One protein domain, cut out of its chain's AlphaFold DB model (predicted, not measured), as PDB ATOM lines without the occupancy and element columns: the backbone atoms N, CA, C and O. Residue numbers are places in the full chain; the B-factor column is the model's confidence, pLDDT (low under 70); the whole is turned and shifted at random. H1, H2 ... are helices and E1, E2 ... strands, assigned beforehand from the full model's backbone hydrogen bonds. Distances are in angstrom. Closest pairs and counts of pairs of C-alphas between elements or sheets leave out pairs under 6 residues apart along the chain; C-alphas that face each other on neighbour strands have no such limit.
ATOM      1  N   PHE A 190     -37.114 -14.083 -19.346       95.88
ATOM      2  CA  PHE A 190     -37.906 -14.516 -20.491       95.88
ATOM      3  C   PHE A 190     -38.912 -15.594 -20.092       95.88
ATOM      4  O   PHE A 190     -38.684 -16.382 -19.181       95.88
ATOM      5  N   ILE A 191     -40.024 -15.636 -20.816       95.69
ATOM      6  CA  ILE A 191     -41.038 -16.681 -20.735       95.69
ATOM      7  C   ILE A 191     -40.908 -17.534 -22.002       95.69
ATOM      8  O   ILE A 191     -41.043 -17.001 -23.107       95.69
ATOM      9  N   LEU A 192     -40.620 -18.826 -21.849       94.81
ATOM     10  CA  LEU A 192     -40.692 -19.824 -22.909       94.81
ATOM     11  C   LEU A 192     -42.158 -20.045 -23.249       94.81
ATOM     12  O   LEU A 192     -42.959 -20.342 -22.364       94.81
ATOM     13  N   ALA A 193     -42.480 -19.907 -24.527       93.62
ATOM     14  CA  ALA A 193     -43.812 -20.132 -25.041       93.62
ATOM     15  C   ALA A 193     -43.738 -20.995 -26.303       93.62
ATOM     16  O   ALA A 193     -43.060 -20.649 -27.275       93.62
ATOM     17  N   LEU A 194     -44.427 -22.129 -26.288       93.50
ATOM     18  CA  LEU A 194     -44.509 -23.055 -27.409       93.50
ATOM     19  C   LEU A 194     -45.406 -22.487 -28.519       93.50
ATOM     20  O   LEU A 194     -46.256 -21.620 -28.294       93.50
ATOM     21  N   ARG A 195     -45.251 -23.002 -29.743       92.50
ATOM     22  CA  ARG A 195     -46.022 -22.574 -30.922       92.50
ATOM     23  C   ARG A 195     -47.528 -22.555 -30.663       92.50
ATOM     24  O   ARG A 195     -48.190 -21.581 -31.015       92.50
ATOM     25  N   HIS A 196     -48.063 -23.605 -30.041       90.38
ATOM     26  CA  HIS A 196     -49.498 -23.722 -29.768       90.38
ATOM     27  C   HIS A 196     -49.986 -22.674 -28.751       90.38
ATOM     28  O   HIS A 196     -51.062 -22.106 -28.920       90.38
ATOM     29  N   GLU A 197     -49.170 -22.336 -27.749       94.00
ATOM     30  CA  GLU A 197     -49.474 -21.300 -26.753       94.00
ATOM     31  C   GLU A 197     -49.548 -19.916 -27.408       94.00
ATOM     32  O   GLU A 197     -50.473 -19.142 -27.148       94.00
ATOM     33  N   LEU A 198     -48.627 -19.623 -28.332       92.88
ATOM     34  CA  LEU A 198     -48.697 -18.413 -29.149       92.88
ATOM     35  C   LEU A 198     -49.882 -18.412 -30.116       92.88
ATOM     36  O   LEU A 198     -50.491 -17.362 -30.290       92.88
ATOM     37  N   GLN A 199     -50.229 -19.542 -30.737       91.75
ATOM     38  CA  GLN A 199     -51.422 -19.631 -31.586       91.75
ATOM     39  C   GLN A 199     -52.690 -19.311 -30.781       91.75
ATOM     40  O   GLN A 199     -53.468 -18.460 -31.205       91.75
ATOM     41  N   VAL A 200     -52.844 -19.879 -29.578       92.25
ATOM     42  CA  VAL A 200     -53.949 -19.555 -28.657       92.25
ATOM     43  C   VAL A 200     -53.937 -18.068 -28.278       92.25
ATOM     44  O   VAL A 200     -54.973 -17.404 -28.349       92.25
ATOM     45  N   MET A 201     -52.775 -17.494 -27.954       93.12
ATOM     46  CA  MET A 201     -52.664 -16.060 -27.667       93.12
ATOM     47  C   MET A 201     -53.012 -15.175 -28.883       93.12
ATOM     48  O   MET A 201     -53.673 -14.147 -28.713       93.12
ATOM     49  N   CYS A 202     -52.629 -15.558 -30.101       90.12
ATOM     50  CA  CYS A 202     -52.894 -14.805 -31.333       90.12
ATOM     51  C   CYS A 202     -54.344 -14.929 -31.829       90.12
ATOM     52  O   CYS A 202     -54.935 -13.924 -32.219       90.12
ATOM     53  N   TYR A 203     -54.910 -16.138 -31.816       89.12
ATOM     54  CA  TYR A 203     -56.138 -16.491 -32.544       89.12
ATOM     55  C   TYR A 203     -57.272 -17.020 -31.655       89.12
ATOM     56  O   TYR A 203     -58.376 -17.230 -32.145       89.12
ATOM     57  N   GLY A 204     -57.024 -17.247 -30.361       84.12
ATOM     58  CA  GLY A 204     -57.990 -17.843 -29.426       84.12
ATOM     59  C   GLY A 204     -58.049 -19.375 -29.460       84.12
ATOM     60  O   GLY A 204     -58.649 -19.971 -28.573       84.12
ATOM     61  N   GLN A 205     -57.389 -20.009 -30.431       78.38
ATOM     62  CA  GLN A 205     -57.300 -21.459 -30.603       78.38
ATOM     63  C   GLN A 205     -55.957 -21.844 -31.245       78.38
ATOM     64  O   GLN A 205     -55.320 -21.012 -31.895       78.38
ATOM     65  N   ALA A 206     -55.537 -23.101 -31.084       73.44
ATOM     66  CA  ALA A 206     -54.487 -23.670 -31.929       73.44
ATOM     67  C   ALA A 206     -54.995 -23.768 -33.380       73.44
ATOM     68  O   ALA A 206     -56.185 -23.988 -33.606       73.44
ATOM     69  N   LEU A 207     -54.114 -23.558 -34.360       66.19
ATOM     70  CA  LEU A 207     -54.468 -23.626 -35.789       66.19
ATOM     71  C   LEU A 207     -54.185 -24.992 -36.420       66.19
ATOM     72  O   LEU A 207     -54.612 -25.232 -37.547       66.19
ATOM     73  N   ASP A 208     -53.468 -25.855 -35.707       61.88
ATOM     74  CA  ASP A 208     -53.085 -27.187 -36.151       61.88
ATOM     75  C   ASP A 208     -53.759 -28.231 -35.241       61.88
ATOM     76  O   ASP A 208     -53.782 -28.049 -34.020       61.88
ATOM     77  N   ASP A 209     -54.238 -29.345 -35.809       52.06
ATOM     78  CA  ASP A 209     -54.620 -30.551 -35.055       52.06
ATOM     79  C   ASP A 209     -53.355 -31.213 -34.481       52.06
ATOM     80  O   ASP A 209     -52.846 -32.224 -34.981       52.06
ATOM     81  N   VAL A 210     -52.785 -30.600 -33.443       53.62
ATOM     82  CA  VAL A 210     -51.595 -31.113 -32.767       53.62
ATOM     83  C   VAL A 210     -51.995 -32.357 -31.976       53.62
ATOM     84  O   VAL A 210     -52.399 -32.268 -30.819       53.62
ATOM     85  N   LYS A 211     -51.829 -33.534 -32.603       44.78
ATOM     86  CA  LYS A 211     -51.577 -34.794 -31.882       44.78
ATOM     87  C   LYS A 211     -50.644 -34.488 -30.721       44.78
ATOM     88  O   LYS A 211     -49.635 -33.826 -30.959       44.78
ATOM     89  N   THR A 224     -27.657 -18.788 -20.394       79.19
ATOM     90  CA  THR A 224     -27.471 -18.052 -19.132       79.19
ATOM     91  C   THR A 224     -28.583 -17.043 -18.802       79.19
ATOM     92  O   THR A 224     -28.349 -16.110 -18.034       79.19
ATOM     93  N   PHE A 225     -29.776 -17.166 -19.396       78.06
ATOM     94  CA  PHE A 225     -30.936 -16.327 -19.077       78.06
ATOM     95  C   PHE A 225     -31.932 -17.047 -18.168       78.06
ATOM     96  O   PHE A 225     -32.028 -18.270 -18.164       78.06
ATOM     97  N   ASN A 226     -32.717 -16.268 -17.429       84.25
ATOM     98  CA  ASN A 226     -33.745 -16.801 -16.550       84.25
ATOM     99  C   ASN A 226     -34.996 -17.100 -17.375       84.25
ATOM    100  O   ASN A 226     -35.538 -16.212 -18.043       84.25
ATOM    101  N   LEU A 227     -35.421 -18.364 -17.348       88.50
ATOM    102  CA  LEU A 227     -36.514 -18.867 -18.164       88.50
ATOM    103  C   LEU A 227     -37.682 -19.335 -17.298       88.50
ATOM    104  O   LEU A 227     -37.562 -20.251 -16.489       88.50
ATOM    105  N   LEU A 228     -38.824 -18.688 -17.496       88.81
ATOM    106  CA  LEU A 228     -40.121 -19.065 -16.945       88.81
ATOM    107  C   LEU A 228     -40.911 -19.810 -18.022       88.81
ATOM    108  O   LEU A 228     -40.719 -19.549 -19.203       88.81
ATOM    109  N   ASN A 229     -41.845 -20.676 -17.646       90.88
ATOM    110  CA  ASN A 229     -42.798 -21.248 -18.604       90.88
ATOM    111  C   ASN A 229     -44.071 -20.395 -18.662       90.88
ATOM    112  O   ASN A 229     -44.401 -19.683 -17.706       90.88
ATOM    113  N   VAL A 230     -44.798 -20.461 -19.777       90.94
ATOM    114  CA  VAL A 230     -46.169 -19.945 -19.858       90.94
ATOM    115  C   VAL A 230     -47.066 -20.687 -18.854       90.94
ATOM    116  O   VAL A 230     -46.912 -21.882 -18.606       90.94
ATOM    117  N   ASN A 231     -48.006 -19.960 -18.248       90.44
ATOM    118  CA  ASN A 231     -49.050 -20.518 -17.393       90.44
ATOM    119  C   ASN A 231     -50.447 -20.097 -17.896       90.44
ATOM    120  O   ASN A 231     -50.584 -19.316 -18.844       90.44
ATOM    121  N   GLN A 232     -51.506 -20.586 -17.243       89.88
ATOM    122  CA  GLN A 232     -52.880 -20.250 -17.635       89.88
ATOM    123  C   GLN A 232     -53.198 -18.748 -17.565       89.88
ATOM    124  O   GLN A 232     -54.013 -18.272 -18.352       89.88
ATOM    125  N   ASP A 233     -52.583 -18.001 -16.648       92.25
ATOM    126  CA  ASP A 233     -52.849 -16.570 -16.473       92.25
ATOM    127  C   ASP A 233     -52.191 -15.746 -17.581       92.25
ATOM    128  O   ASP A 233     -52.824 -14.850 -18.139       92.25
ATOM    129  N   VAL A 234     -50.963 -16.097 -17.973       93.81
ATOM    130  CA  VAL A 234     -50.260 -15.529 -19.132       93.81
ATOM    131  C   VAL A 234     -51.055 -15.792 -20.419       93.81
ATOM    132  O   VAL A 234     -51.301 -14.854 -21.178       93.81
ATOM    133  N   LEU A 235     -51.548 -17.023 -20.625       92.69
ATOM    134  CA  LEU A 235     -52.397 -17.381 -21.776       92.69
ATOM    135  C   LEU A 235     -53.694 -16.560 -21.835       92.69
ATOM    136  O   LEU A 235     -54.026 -16.004 -22.883       92.69
ATOM    137  N   LYS A 236     -54.432 -16.485 -20.717       91.62
ATOM    138  CA  LYS A 236     -55.738 -15.805 -20.641       91.62
ATOM    139  C   LYS A 236     -55.600 -14.283 -20.734       91.62
ATOM    140  O   LYS A 236     -56.337 -13.648 -21.483       91.62
ATOM    141  N   SER A 237     -54.666 -13.697 -19.983       94.44
ATOM    142  CA  SER A 237     -54.475 -12.240 -19.914       94.44
ATOM    143  C   SER A 237     -53.728 -11.662 -21.115       94.44
ATOM    144  O   SER A 237     -53.867 -10.474 -21.404       94.44
ATOM    145  N   LYS A 238     -52.913 -12.478 -21.802       96.00
ATOM    146  CA  LYS A 238     -51.951 -12.041 -22.829       96.00
ATOM    147  C   LYS A 238     -50.962 -10.991 -22.294       96.00
ATOM    148  O   LYS A 238     -50.482 -10.122 -23.031       96.00
ATOM    149  N   THR A 239     -50.651 -11.079 -20.999       97.00
ATOM    150  CA  THR A 239     -49.655 -10.253 -20.310       97.00
ATOM    151  C   THR A 239     -48.553 -11.111 -19.694       97.00
ATOM    152  O   THR A 239     -48.754 -12.285 -19.399       97.00
ATOM    153  N   THR A 240     -47.368 -10.528 -19.537       96.81
ATOM    154  CA  THR A 240     -46.235 -11.150 -18.839       96.81
ATOM    155  C   THR A 240     -46.454 -11.188 -17.321       96.81
ATOM    156  O   THR A 240     -47.364 -10.533 -16.811       96.81
ATOM    157  N   TYR A 241     -45.590 -11.875 -16.567       96.00
ATOM    158  CA  TYR A 241     -45.646 -11.893 -15.097       96.00
ATOM    159  C   TYR A 241     -45.465 -10.488 -14.484       96.00
ATOM    160  O   TYR A 241     -46.031 -10.184 -13.437       96.00
ATOM    161  N   ARG A 242     -44.760  -9.580 -15.176       96.31
ATOM    162  CA  ARG A 242     -44.693  -8.132 -14.869       96.31
ATOM    163  C   ARG A 242     -45.876  -7.296 -15.387       96.31
ATOM    164  O   ARG A 242     -45.782  -6.064 -15.427       96.31
ATOM    165  N   GLY A 243     -46.964  -7.926 -15.829       95.81
ATOM    166  CA  GLY A 243     -48.164  -7.257 -16.337       95.81
ATOM    167  C   GLY A 243     -47.935  -6.446 -17.618       95.81
ATOM    168  O   GLY A 243     -48.620  -5.448 -17.849       95.81
ATOM    169  N   LYS A 244     -46.939  -6.800 -18.445       97.56
ATOM    170  CA  LYS A 244     -46.699  -6.117 -19.730       97.56
ATOM    171  C   LYS A 244     -47.483  -6.802 -20.851       97.56
ATOM    172  O   LYS A 244     -47.393  -8.022 -20.958       97.56
ATOM    173  N   PRO A 245     -48.193  -6.061 -21.722       97.38
ATOM    174  CA  PRO A 245     -48.851  -6.652 -22.885       97.38
ATOM    175  C   PRO A 245     -47.854  -7.368 -23.800       97.38
ATOM    176  O   PRO A 245     -46.823  -6.793 -24.172       97.38
ATOM    177  N   ILE A 246     -48.169  -8.607 -24.177       97.38
ATOM    178  CA  ILE A 246     -47.343  -9.418 -25.074       97.38
ATOM    179  C   ILE A 246     -47.518  -8.911 -26.514       97.38
ATOM    180  O   ILE A 246     -48.629  -8.752 -27.019       97.38
ATOM    181  N   LYS A 247     -46.406  -8.636 -27.200       95.50
ATOM    182  CA  LYS A 247     -46.351  -7.975 -28.518       95.50
ATOM    183  C   LYS A 247     -46.493  -8.976 -29.664       95.50
ATOM    184  O   LYS A 247     -45.640  -9.062 -30.546       95.50
ATOM    185  N   LEU A 248     -47.598  -9.719 -29.636       91.44
ATOM    186  CA  LEU A 248     -47.952 -10.767 -30.599       91.44
ATOM    187  C   LEU A 248     -47.972 -10.255 -32.050       91.44
ATOM    188  O   LEU A 248     -47.553 -10.956 -32.964       91.44
ATOM    189  N   ASN A 249     -48.360  -8.992 -32.253       87.25
ATOM    190  CA  ASN A 249     -48.401  -8.326 -33.560       87.25
ATOM    191  C   ASN A 249     -47.042  -8.207 -34.279       87.25
ATOM    192  O   ASN A 249     -47.006  -7.803 -35.439       87.25
ATOM    193  N   ARG A 250     -45.925  -8.533 -33.615       83.06
ATOM    194  CA  ARG A 250     -44.590  -8.594 -34.233       83.06
ATOM    195  C   ARG A 250     -44.269  -9.941 -34.881       83.06
ATOM    196  O   ARG A 250     -43.238 -10.051 -35.537       83.06
ATOM    197  N   ILE A 251     -45.118 -10.951 -34.702       87.62
ATOM    198  CA  ILE A 251     -44.896 -12.303 -35.214       87.62
ATOM    199  C   ILE A 251     -45.762 -12.504 -36.457       87.62
ATOM    200  O   ILE A 251     -46.987 -12.567 -36.382       87.62
ATOM    201  N   ASN A 252     -45.116 -12.606 -37.617       88.50
ATOM    202  CA  ASN A 252     -45.793 -12.964 -38.861       88.50
ATOM    203  C   ASN A 252     -46.257 -14.435 -38.796       88.50
ATOM    204  O   ASN A 252     -45.549 -15.286 -38.252       88.50
ATOM    205  N   SER A 253     -47.414 -14.751 -39.385       86.38
ATOM    206  CA  SER A 253     -47.974 -16.109 -39.433       86.38
ATOM    207  C   SER A 253     -47.011 -17.147 -40.024       86.38
ATOM    208  O   SER A 253     -47.036 -18.300 -39.599       86.38
ATOM    209  N   HIS A 254     -46.113 -16.762 -40.940       88.62
ATOM    210  CA  HIS A 254     -45.073 -17.671 -41.430       88.62
ATOM    211  C   HIS A 254     -44.092 -18.084 -40.320       88.62
ATOM    212  O   HIS A 254     -43.818 -19.276 -40.177       88.62
ATOM    213  N   ILE A 255     -43.608 -17.131 -39.517       90.75
ATOM    214  CA  ILE A 255     -42.704 -17.398 -38.385       90.75
ATOM    215  C   ILE A 255     -43.420 -18.241 -37.328       90.75
ATOM    216  O   ILE A 255     -42.856 -19.206 -36.819       90.75
ATOM    217  N   LEU A 256     -44.689 -17.923 -37.047       89.50
ATOM    218  CA  LEU A 256     -45.510 -18.686 -36.109       89.50
ATOM    219  C   LEU A 256     -45.740 -20.137 -36.559       89.50
ATOM    220  O   LEU A 256     -45.916 -20.999 -35.713       89.50
ATOM    221  N   ARG A 257     -45.710 -20.438 -37.862       88.69
ATOM    222  CA  ARG A 257     -45.755 -21.825 -38.359       88.69
ATOM    223  C   ARG A 257     -44.393 -22.520 -38.280       88.69
ATOM    224  O   ARG A 257     -44.345 -23.697 -37.929       88.69
ATOM    225  N   SER A 258     -43.306 -21.814 -38.606       89.88
ATOM    226  CA  SER A 258     -41.971 -22.406 -38.795       89.88
ATOM    227  C   SER A 258     -41.121 -22.558 -37.531       89.88
ATOM    228  O   SER A 258     -40.105 -23.246 -37.584       89.88
ATOM    229  N   LYS A 259     -41.493 -21.929 -36.411       91.62
ATOM    230  CA  LYS A 259     -40.772 -22.024 -35.131       91.62
ATOM    231  C   LYS A 259     -41.592 -22.800 -34.103       91.62
ATOM    232  O   LYS A 259     -42.789 -22.568 -33.962       91.62
ATOM    233  N   GLU A 260     -40.938 -23.714 -33.392       91.00
ATOM    234  CA  GLU A 260     -41.565 -24.577 -32.380       91.00
ATOM    235  C   GLU A 260     -41.764 -23.862 -31.039       91.00
ATOM    236  O   GLU A 260     -42.759 -24.098 -30.353       91.00
ATOM    237  N   HIS A 261     -40.853 -22.950 -30.695       92.19
ATOM    238  CA  HIS A 261     -40.854 -22.185 -29.452       92.19
ATOM    239  C   HIS A 261     -40.391 -20.739 -29.661       92.19
ATOM    240  O   HIS A 261     -39.746 -20.380 -30.652       92.19
ATOM    241  N   PHE A 262     -40.745 -19.906 -28.691       94.81
ATOM    242  CA  PHE A 262     -40.528 -18.469 -28.660       94.81
ATOM    243  C   PHE A 262     -40.137 -18.028 -27.250       94.81
ATOM    244  O   PHE A 262     -40.528 -18.644 -26.260       94.81
ATOM    245  N   TYR A 263     -39.413 -16.916 -27.157       95.44
ATOM    246  CA  TYR A 263     -39.020 -16.296 -25.895       95.44
ATOM    247  C   TYR A 263     -39.687 -14.926 -25.773       95.44
ATOM    248  O   TYR A 263     -39.438 -14.021 -26.575       95.44
ATOM    249  N   ILE A 264     -40.539 -14.752 -24.768       96.94
ATOM    250  CA  ILE A 264     -41.253 -13.503 -24.489       96.94
ATOM    251  C   ILE A 264     -40.529 -12.792 -23.349       96.94
ATOM    252  O   ILE A 264     -40.495 -13.291 -22.232       96.94
ATOM    253  N   CYS A 265     -39.949 -11.619 -23.593       97.69
ATOM    254  CA  CYS A 265     -39.283 -10.868 -22.530       97.69
ATOM    255  C   CYS A 265     -40.299 -10.388 -21.486       97.69
ATOM    256  O   CYS A 265     -41.141  -9.539 -21.794       97.69
ATOM    257  N   ASP A 266     -40.167 -10.847 -20.242       97.19
ATOM    258  CA  ASP A 266     -41.111 -10.538 -19.163       97.19
ATOM    259  C   ASP A 266     -41.199  -9.022 -18.890       97.19
ATOM    260  O   ASP A 266     -42.274  -8.457 -18.684       97.19
ATOM    261  N   ASN A 267     -40.075  -8.310 -19.006       97.31
ATOM    262  CA  ASN A 267     -39.997  -6.883 -18.692       97.31
ATOM    263  C   ASN A 267     -40.561  -5.933 -19.770       97.31
ATOM    264  O   ASN A 267     -40.843  -4.771 -19.464       97.31
ATOM    265  N   CYS A 268     -40.716  -6.365 -21.029       97.12
ATOM    266  CA  CYS A 268     -41.254  -5.486 -22.081       97.12
ATOM    267  C   CYS A 268     -42.200  -6.146 -23.096       97.12
ATOM    268  O   CYS A 268     -42.596  -5.482 -24.061       97.12
ATOM    269  N   GLY A 269     -42.559  -7.415 -22.900       97.12
ATOM    270  CA  GLY A 269     -43.521  -8.160 -23.714       97.12
ATOM    271  C   GLY A 269     -43.084  -8.436 -25.153       97.12
ATOM    272  O   GLY A 269     -43.916  -8.844 -25.954       97.12
ATOM    273  N   ILE A 270     -41.826  -8.180 -25.540       96.69
ATOM    274  CA  ILE A 270     -41.374  -8.516 -26.897       96.69
ATOM    275  C   ILE A 270     -41.113 -10.015 -27.032       96.69
ATOM    276  O   ILE A 270     -40.408 -10.594 -26.210       96.69
ATOM    277  N   CYS A 271     -41.638 -10.603 -28.101       95.44
ATOM    278  CA  CYS A 271     -41.354 -11.971 -28.503       95.44
ATOM    279  C   CYS A 271     -40.125 -12.018 -29.426       95.44
ATOM    280  O   CYS A 271     -39.997 -11.190 -30.332       95.44
ATOM    281  N   THR A 272     -39.252 -12.996 -29.215       94.19
ATOM    282  CA  THR A 272     -38.125 -13.356 -30.086       94.19
ATOM    283  C   THR A 272     -38.065 -14.880 -30.251       94.19
ATOM    284  O   THR A 272     -38.820 -15.604 -29.604       94.19
ATOM    285  N   TRP A 273     -37.210 -15.375 -31.139       93.69
ATOM    286  CA  TRP A 273     -37.045 -16.795 -31.463       93.69
ATOM    287  C   TRP A 273     -35.627 -17.046 -31.990       93.69
ATOM    288  O   TRP A 273     -34.914 -16.111 -32.365       93.69
TER     289      TRP A 273
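Overview. This is residues 190 to 211 and 224 to 273 of the 300 residues of the protein "Putative exonuclease mut-7" of Bactrocera latifrons (UniProt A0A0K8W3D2). A small sheet of three strands has three short helices in a row at the ends where E1 and E2 finish and E3 starts; H1 is in the middle of the row, between H2 and H3, and only grazes the sheet. A long loop, residues 238 to 252, runs from H2 to H3, and after E3 the last residues fold back, 271 to 272 pairing with 263 to 264 of E3. The printed part has 72 residues with three named helices and three named strands, in the order E1 H1 E2 H2 H3 E3; the sheet is mixed, in the order E2 E1 E3. The class is mixed, helices and strands, with under half of the residues, 35 of 72, in named elements. The whole is compact, with a radius of gyration of the C-alphas of 11.3 A and spans of 31 by 25 by 23 A.

Arrangement. E1, residues 190 to 194, is the inner strand. E3, residues 261 to 265, is its antiparallel neighbour at 153 degrees, with N 191 and O 264 within hydrogen-bond range at 2.8 A. E2, residues 226 to 229, is its parallel neighbour at 37 degrees, with N 192 and O 228 within hydrogen-bond range at 2.7 A. H1, residues 195 to 203, is on the sheet but only grazes it, with residues 195 to 198. H1 and H2, residues 232 to 237, touch; their closest C-alphas, of Met 201 and Leu 235, are 6.0 A apart, and they run the same way at a shallow tilt of 28 degrees. H1 and H3, residues 253 to 258, touch; their closest C-alphas, of Arg 195 and Leu 256, are 6.5 A apart, and they run opposite ways at a shallow tilt of 10 degrees. H2 and H3 are apart, and neither is on the sheet. In H1, H2 and H3 every O i to N i+4 pair is within hydrogen-bond range.

Along the chain. E1 begins at C-alpha 190, (-37.906, -14.516, -20.491), and measures 12.8 A from first to last C-alpha. H1 measures 11.9 A, E2 10.3 A, H2 8.5 A and H3 8.7 A. H3 begins at C-alpha 253, (-47.974, -16.109, -39.433). E3 measures 13.4 A and ends at C-alpha 265, (-39.283, -10.868, -22.530).

Size, cuts and confidence. The two C-alphas farthest apart, of Asp 209 and Thr 224, are 33.9 A apart. Residues 212 to 223 are not printed, and C-alphas 211 and 224 are 32.0 A apart across this cut, in the link from H1 to E2. The link from H2 to H3 is long, with 15 residues. The mean pLDDT of the printed part is 89.2, and residues 207 to 211 are under 70.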